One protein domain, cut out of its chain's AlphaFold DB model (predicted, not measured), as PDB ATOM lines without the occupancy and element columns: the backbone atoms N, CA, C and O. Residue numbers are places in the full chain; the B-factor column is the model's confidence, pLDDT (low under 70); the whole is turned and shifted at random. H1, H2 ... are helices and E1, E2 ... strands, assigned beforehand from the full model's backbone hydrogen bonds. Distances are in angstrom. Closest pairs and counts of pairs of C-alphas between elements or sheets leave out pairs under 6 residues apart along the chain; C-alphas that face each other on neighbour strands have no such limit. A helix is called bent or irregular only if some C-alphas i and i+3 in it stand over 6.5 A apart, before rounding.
ATOM      1  N   GLU A  15      44.212 -40.743 -46.616       85.12
ATOM      2  CA  GLU A  15      44.560 -42.116 -46.235       85.12
ATOM      3  C   GLU A  15      44.832 -42.194 -44.725       85.12
ATOM      4  O   GLU A  15      45.610 -41.403 -44.194       85.12
ATOM      5  N   LEU A  16      44.182 -43.114 -44.004       86.06
ATOM      6  CA  LEU A  16      44.380 -43.327 -42.561       86.06
ATOM      7  C   LEU A  16      45.511 -44.325 -42.293       86.06
ATOM      8  O   LEU A  16      45.694 -45.288 -43.030       86.06
ATOM      9  N   SER A  17      46.247 -44.127 -41.198       83.56
ATOM     10  CA  SER A  17      47.262 -45.085 -40.762       83.56
ATOM     11  C   SER A  17      46.595 -46.349 -40.227       83.56
ATOM     12  O   SER A  17      45.454 -46.323 -39.767       83.56
ATOM     13  N   VAL A  18      47.328 -47.464 -40.231       79.50
ATOM     14  CA  VAL A  18      46.815 -48.781 -39.803       79.50
ATOM     15  C   VAL A  18      46.282 -48.773 -38.359       79.50
ATOM     16  O   VAL A  18      45.350 -49.500 -38.039       79.50
ATOM     17  N   ASP A  19      46.838 -47.930 -37.484       76.06
ATOM     18  CA  ASP A  19      46.393 -47.752 -36.095       76.06
ATOM     19  C   ASP A  19      45.263 -46.709 -35.927       76.06
ATOM     20  O   ASP A  19      44.794 -46.477 -34.813       76.06
ATOM     21  N   GLY A  20      44.831 -46.060 -37.015       79.25
ATOM     22  CA  GLY A  20      43.755 -45.066 -37.057       79.25
ATOM     23  C   GLY A  20      44.074 -43.718 -36.400       79.25
ATOM     24  O   GLY A  20      43.191 -42.865 -36.293       79.25
ATOM     25  N   THR A  21      45.310 -43.495 -35.934       79.12
ATOM     26  CA  THR A  21      45.670 -42.281 -35.178       79.12
ATOM     27  C   THR A  21      46.229 -41.157 -36.054       79.12
ATOM     28  O   THR A  21      46.187 -39.978 -35.668       79.12
ATOM     29  N   ARG A  22      46.728 -41.496 -37.247       86.25
ATOM     30  CA  ARG A  22      47.329 -40.571 -38.209       86.25
ATOM     31  C   ARG A  22      46.617 -40.654 -39.558       86.25
ATOM     32  O   ARG A  22      45.946 -41.628 -39.870       86.25
ATOM     33  N   VAL A  23      46.748 -39.599 -40.345       86.75
ATOM     34  CA  VAL A  23      46.164 -39.454 -41.678       86.75
ATOM     35  C   VAL A  23      47.164 -38.761 -42.594       86.75
ATOM     36  O   VAL A  23      47.925 -37.900 -42.147       86.75
ATOM     37  N   CYS A  24      47.177 -39.146 -43.859       87.31
ATOM     38  CA  CYS A  24      47.979 -38.571 -44.924       87.31
ATOM     39  C   CYS A  24      47.044 -37.932 -45.960       87.31
ATOM     40  O   CYS A  24      45.995 -38.485 -46.284       87.31
ATOM     41  N   CYS A  25      47.399 -36.752 -46.470       86.94
ATOM     42  CA  CYS A  25      46.661 -36.104 -47.553       86.94
ATOM     43  C   CYS A  25      47.327 -36.433 -48.889       86.94
ATOM     44  O   CYS A  25      48.391 -35.886 -49.195       86.94
ATOM     45  N   MET A  26      46.673 -37.248 -49.713       84.88
ATOM     46  CA  MET A  26      47.241 -37.723 -50.979       84.88
ATOM     47  C   MET A  26      47.485 -36.585 -51.977       84.88
ATOM     48  O   MET A  26      48.465 -36.615 -52.709       84.88
ATOM     49  N   LEU A  27      46.706 -35.496 -51.918       84.12
ATOM     50  CA  LEU A  27      46.943 -34.296 -52.740       84.12
ATOM     51  C   LEU A  27      48.243 -33.548 -52.394       84.12
ATOM     52  O   LEU A  27      48.790 -32.803 -53.207       84.12
ATOM     53  N   CYS A  28      48.727 -33.681 -51.159       82.56
ATOM     54  CA  CYS A  28      49.899 -32.950 -50.675       82.56
ATOM     55  C   CYS A  28      51.161 -33.807 -50.634       82.56
ATOM     56  O   CYS A  28      52.247 -33.257 -50.434       82.56
ATOM     57  N   ILE A  29      51.033 -35.122 -50.836       77.62
ATOM     58  CA  ILE A  29      52.146 -36.061 -50.710       77.62
ATOM     59  C   ILE A  29      53.242 -35.760 -51.741       77.62
ATOM     60  O   ILE A  29      54.414 -35.677 -51.381       77.62
ATOM     61  N   GLU A  30      52.869 -35.444 -52.983       63.62
ATOM     62  CA  GLU A  30      53.824 -35.114 -54.048       63.62
ATOM     63  C   GLU A  30      54.615 -33.830 -53.758       63.62
ATOM     64  O   GLU A  30      55.817 -33.773 -54.008       63.62
ATOM     65  N   GLN A  31      53.986 -32.812 -53.153       61.66
ATOM     66  CA  GLN A  31      54.696 -31.601 -52.713       61.66
ATOM     67  C   GLN A  31      55.630 -31.881 -51.536       61.66
ATOM     68  O   GLN A  31      56.734 -31.341 -51.496       61.66
ATOM     69  N   SER A  32      55.216 -32.740 -50.600       60.00
ATOM     70  CA  SER A  32      56.067 -33.126 -49.471       60.00
ATOM     71  C   SER A  32      57.295 -33.940 -49.893       60.00
ATOM     72  O   SER A  32      58.310 -33.891 -49.205       60.00
ATOM     73  N   LEU A  33      57.223 -34.638 -51.034       58.12
ATOM     74  CA  LEU A  33      58.333 -35.393 -51.624       58.12
ATOM     75  C   LEU A  33      59.293 -34.509 -52.442       58.12
ATOM     76  O   LEU A  33      60.462 -34.865 -52.582       58.12
ATOM     77  N   MET A  34      58.830 -33.364 -52.966       56.97
ATOM     78  CA  MET A  34      59.651 -32.427 -53.752       56.97
ATOM     79  C   MET A  34      60.406 -31.386 -52.911       56.97
ATOM     80  O   MET A  34      61.477 -30.940 -53.324       56.97
ATOM     81  N   ASP A  35      59.890 -31.000 -51.739       55.28
ATOM     82  CA  ASP A  35      60.636 -30.165 -50.792       55.28
ATOM     83  C   ASP A  35      61.699 -31.036 -50.098       55.28
ATOM     84  O   ASP A  35      61.392 -31.879 -49.261       55.28
ATOM     85  N   SER A  36      62.974 -30.828 -50.439       47.91
ATOM     86  CA  SER A  36      64.158 -31.621 -50.047       47.91
ATOM     87  C   SER A  36      64.506 -31.652 -48.540       47.91
ATOM     88  O   SER A  36      65.630 -31.972 -48.154       47.91
ATOM     89  N   LEU A  37      63.542 -31.369 -47.663       48.41
ATOM     90  CA  LEU A  37      63.616 -31.515 -46.213       48.41
ATOM     91  C   LEU A  37      62.582 -32.557 -45.775       48.41
ATOM     92  O   LEU A  37      61.434 -32.211 -45.508       48.41
ATOM     93  N   ALA A  38      63.008 -33.821 -45.692       48.53
ATOM     94  CA  ALA A  38      62.204 -34.978 -45.295       48.53
ATOM     95  C   ALA A  38      61.287 -34.684 -44.087       48.53
ATOM     96  O   ALA A  38      61.718 -34.716 -42.931       48.53
ATOM     97  N   ARG A  39      60.010 -34.397 -44.356       59.06
ATOM     98  CA  ARG A  39      58.945 -34.328 -43.351       59.06
ATOM     99  C   ARG A  39      58.025 -35.519 -43.560       59.06
ATOM    100  O   ARG A  39      57.559 -35.751 -44.668       59.06
ATOM    101  N   ASP A  40      57.793 -36.259 -42.478       70.75
ATOM    102  CA  ASP A  40      56.849 -37.375 -42.424       70.75
ATOM    103  C   ASP A  40      55.468 -36.913 -42.947       70.75
ATOM    104  O   ASP A  40      54.903 -35.974 -42.373       70.75
ATOM    105  N   PRO A  41      54.937 -37.507 -44.037       71.31
ATOM    106  CA  PRO A  41      53.683 -37.068 -44.659       71.31
ATOM    107  C   PRO A  41      52.455 -37.372 -43.786       71.31
ATOM    108  O   PRO A  41      51.370 -36.832 -44.015       71.31
ATOM    109  N   TRP A  42      52.626 -38.195 -42.748       82.62
ATOM    110  CA  TRP A  42      51.575 -38.555 -41.812       82.62
ATOM    111  C   TRP A  42      51.391 -37.491 -40.724       82.62
ATOM    112  O   TRP A  42      52.313 -37.140 -39.989       82.62
ATOM    113  N   MET A  43      50.158 -37.036 -40.516       84.50
ATOM    114  CA  MET A  43      49.794 -36.116 -39.429       84.50
ATOM    115  C   MET A  43      48.757 -36.733 -38.501       84.50
ATOM    116  O   MET A  43      48.033 -37.634 -38.891       84.50
ATOM    117  N   LEU A  44      48.666 -36.265 -37.255       82.62
ATOM    118  CA  LEU A  44      47.618 -36.731 -36.340       82.62
ATOM    119  C   LEU A  44      46.233 -36.427 -36.928       82.62
ATOM    120  O   LEU A  44      46.006 -35.312 -37.397       82.62
ATOM    121  N   LEU A  45      45.294 -37.372 -36.828       82.00
ATOM    122  CA  LEU A  45      43.954 -37.261 -37.418       82.00
ATOM    123  C   LEU A  45      43.220 -35.967 -37.015       82.00
ATOM    124  O   LEU A  45      42.609 -35.294 -37.843       82.00
ATOM    125  N   LYS A  46      43.369 -35.538 -35.754       80.56
ATOM    126  CA  LYS A  46      42.797 -34.276 -35.244       80.56
ATOM    127  C   LYS A  46      43.302 -33.014 -35.964       80.56
ATOM    128  O   LYS A  46      42.639 -31.982 -35.919       80.56
ATOM    129  N   SER A  47      44.467 -33.085 -36.604       81.81
ATOM    130  CA  SER A  47      45.101 -31.969 -37.308       81.81
ATOM    131  C   SER A  47      44.677 -31.869 -38.778       81.81
ATOM    132  O   SER A  47      44.976 -30.865 -39.420       81.81
ATOM    133  N   PHE A  48      43.946 -32.851 -39.314       85.69
ATOM    134  CA  PHE A  48      43.594 -32.915 -40.736       85.69
ATOM    135  C   PHE A  48      42.726 -31.744 -41.206       85.69
ATOM    136  O   PHE A  48      43.057 -31.071 -42.178       85.69
ATOM    137  N   ASN A  49      41.686 -31.402 -40.440       81.00
ATOM    138  CA  ASN A  49      40.823 -30.252 -40.739       81.00
ATOM    139  C   ASN A  49      41.591 -28.917 -40.735       81.00
ATOM    140  O   ASN A  49      41.209 -27.962 -41.410       81.00
ATOM    141  N   SER A  50      42.673 -28.828 -39.955       80.81
ATOM    142  CA  SER A  50      43.582 -27.679 -39.973       80.81
ATOM    143  C   SER A  50      44.481 -27.707 -41.214       80.81
ATOM    144  O   SER A  50      44.681 -26.660 -41.832       80.81
ATOM    145  N   HIS A  51      44.980 -28.880 -41.607       84.56
ATOM    146  CA  HIS A  51      45.798 -29.057 -42.803       84.56
ATOM    147  C   HIS A  51      45.043 -28.725 -44.096       84.56
ATOM    148  O   HIS A  51      45.601 -28.026 -44.938       84.56
ATOM    149  N   GLN A  52      43.771 -29.108 -44.229       84.00
ATOM    150  CA  GLN A  52      42.943 -28.754 -45.394       84.00
ATOM    151  C   GLN A  52      42.809 -27.234 -45.596       84.00
ATOM    152  O   GLN A  52      42.629 -26.746 -46.709       84.00
ATOM    153  N   LYS A  53      42.952 -26.449 -44.520       82.31
ATOM    154  CA  LYS A  53      42.945 -24.978 -44.573       82.31
ATOM    155  C   LYS A  53      44.333 -24.375 -44.810       82.31
ATOM    156  O   LYS A  53      44.437 -23.158 -44.982       82.31
ATOM    157  N   SER A  54      45.388 -25.191 -44.809       81.62
ATOM    158  CA  SER A  54      46.775 -24.750 -44.972       81.62
ATOM    159  C   SER A  54      47.065 -24.255 -46.390       81.62
ATOM    160  O   SER A  54      46.436 -24.665 -47.366       81.62
ATOM    161  N   ALA A  55      48.061 -23.374 -46.513       78.75
ATOM    162  CA  ALA A  55      48.488 -22.844 -47.806       78.75
ATOM    163  C   ALA A  55      49.033 -23.936 -48.744       78.75
ATOM    164  O   ALA A  55      48.869 -23.824 -49.955       78.75
ATOM    165  N   ILE A  56      49.644 -24.991 -48.192       79.44
ATOM    166  CA  ILE A  56      50.174 -26.134 -48.952       79.44
ATOM    167  C   ILE A  56      49.017 -26.891 -49.610       79.44
ATOM    168  O   ILE A  56      49.017 -27.066 -50.822       79.44
ATOM    169  N   HIS A  57      47.976 -27.227 -48.841       84.81
ATOM    170  CA  HIS A  57      46.803 -27.920 -49.374       84.81
ATOM    171  C   HIS A  57      46.068 -27.100 -50.435       84.81
ATOM    172  O   HIS A  57      45.793 -27.601 -51.520       84.81
TER     173      HIS A  57
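AT A GLANCE: This is residues 15 to 57 of the 1153 residues of the protein "Predicted protein" of Laccaria bicolor (strain S238N-H82 / ATCC MYA-4686) (UniProt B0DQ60). A short two-stranded antiparallel ribbon, E1 beside E2, has one helix leading away from it and another packed near E1: H1 carries on from the end of E1, and H2 follows E2 and folds back near E1. Residues 34 to 39, on the way from H1 back to E2, stick out, while the first residues printed, 15 to 16, pair with E1. The printed part has 43 residues with two named helices and two named strands, in the order E1, H1, E2, H2, and its class is mixed, helices and strands. It is compact, with a radius of gyration of the C-alphas of 10.2 A, and its C-alphas span 27 by 21 by 14 A.

IN THESE COORDINATES: E1 covers residues 22 to 25 and measures 10.4 A from first to last C-alpha; C-alpha 22 is at (47.329, -40.571, -38.209). E2 covers residues 42 to 44 and measures 7.0 A. H1 covers residues 26 to 34 and measures 13.8 A; C-alpha 34 is at (59.651, -32.427, -53.752). H2 covers residues 45 to 51, measures 10.0 A and ends with C-alpha 51 at (45.798, -29.057, -42.803). H1 and H2 are irregular: C-alphas 27 and 30 are 7.1 A apart in H1, and C-alphas 46 and 49 are 7.1 A apart in H2.

HOW THE PARTS SIT: E1 and E2 are antiparallel neighbours, with 127 degrees between their N-to-C directions. C-alphas 22 and 44 face each other at 4.3 A, and so do C-alphas 24 and 42 at 4.8 A. N 23 and O 43 are within hydrogen-bond range at 2.8 A, as are N 43 and O 23 at 2.9 A. Residues 15 to 16 pair antiparallel with residues 23 to 24 of E1. E1 and H2 have 3 pairs of C-alphas within 8 A; the closest C-alphas are those of Arg 22 and Leu 45, 4.8 A apart. H1 and H2 are apart. In H1, 3 of 5 O i to N i+4 pairs are within hydrogen-bond range; in H2, 1 of 3 are, beside 3 of 4 O i to N i+3 pairs.

THE WHOLE: The two C-alphas farthest apart are those of Asp 19 and Ser 36, 27.8 A. Residues 34 to 39 stand free. The links from E1 to H1 and from E2 to H2 are tight, and the link from H1 to E2, with 7 residues, is short. The printed part has no cut. The mean pLDDT of the printed part is 75.9, and residues 30 to 39 are under 70.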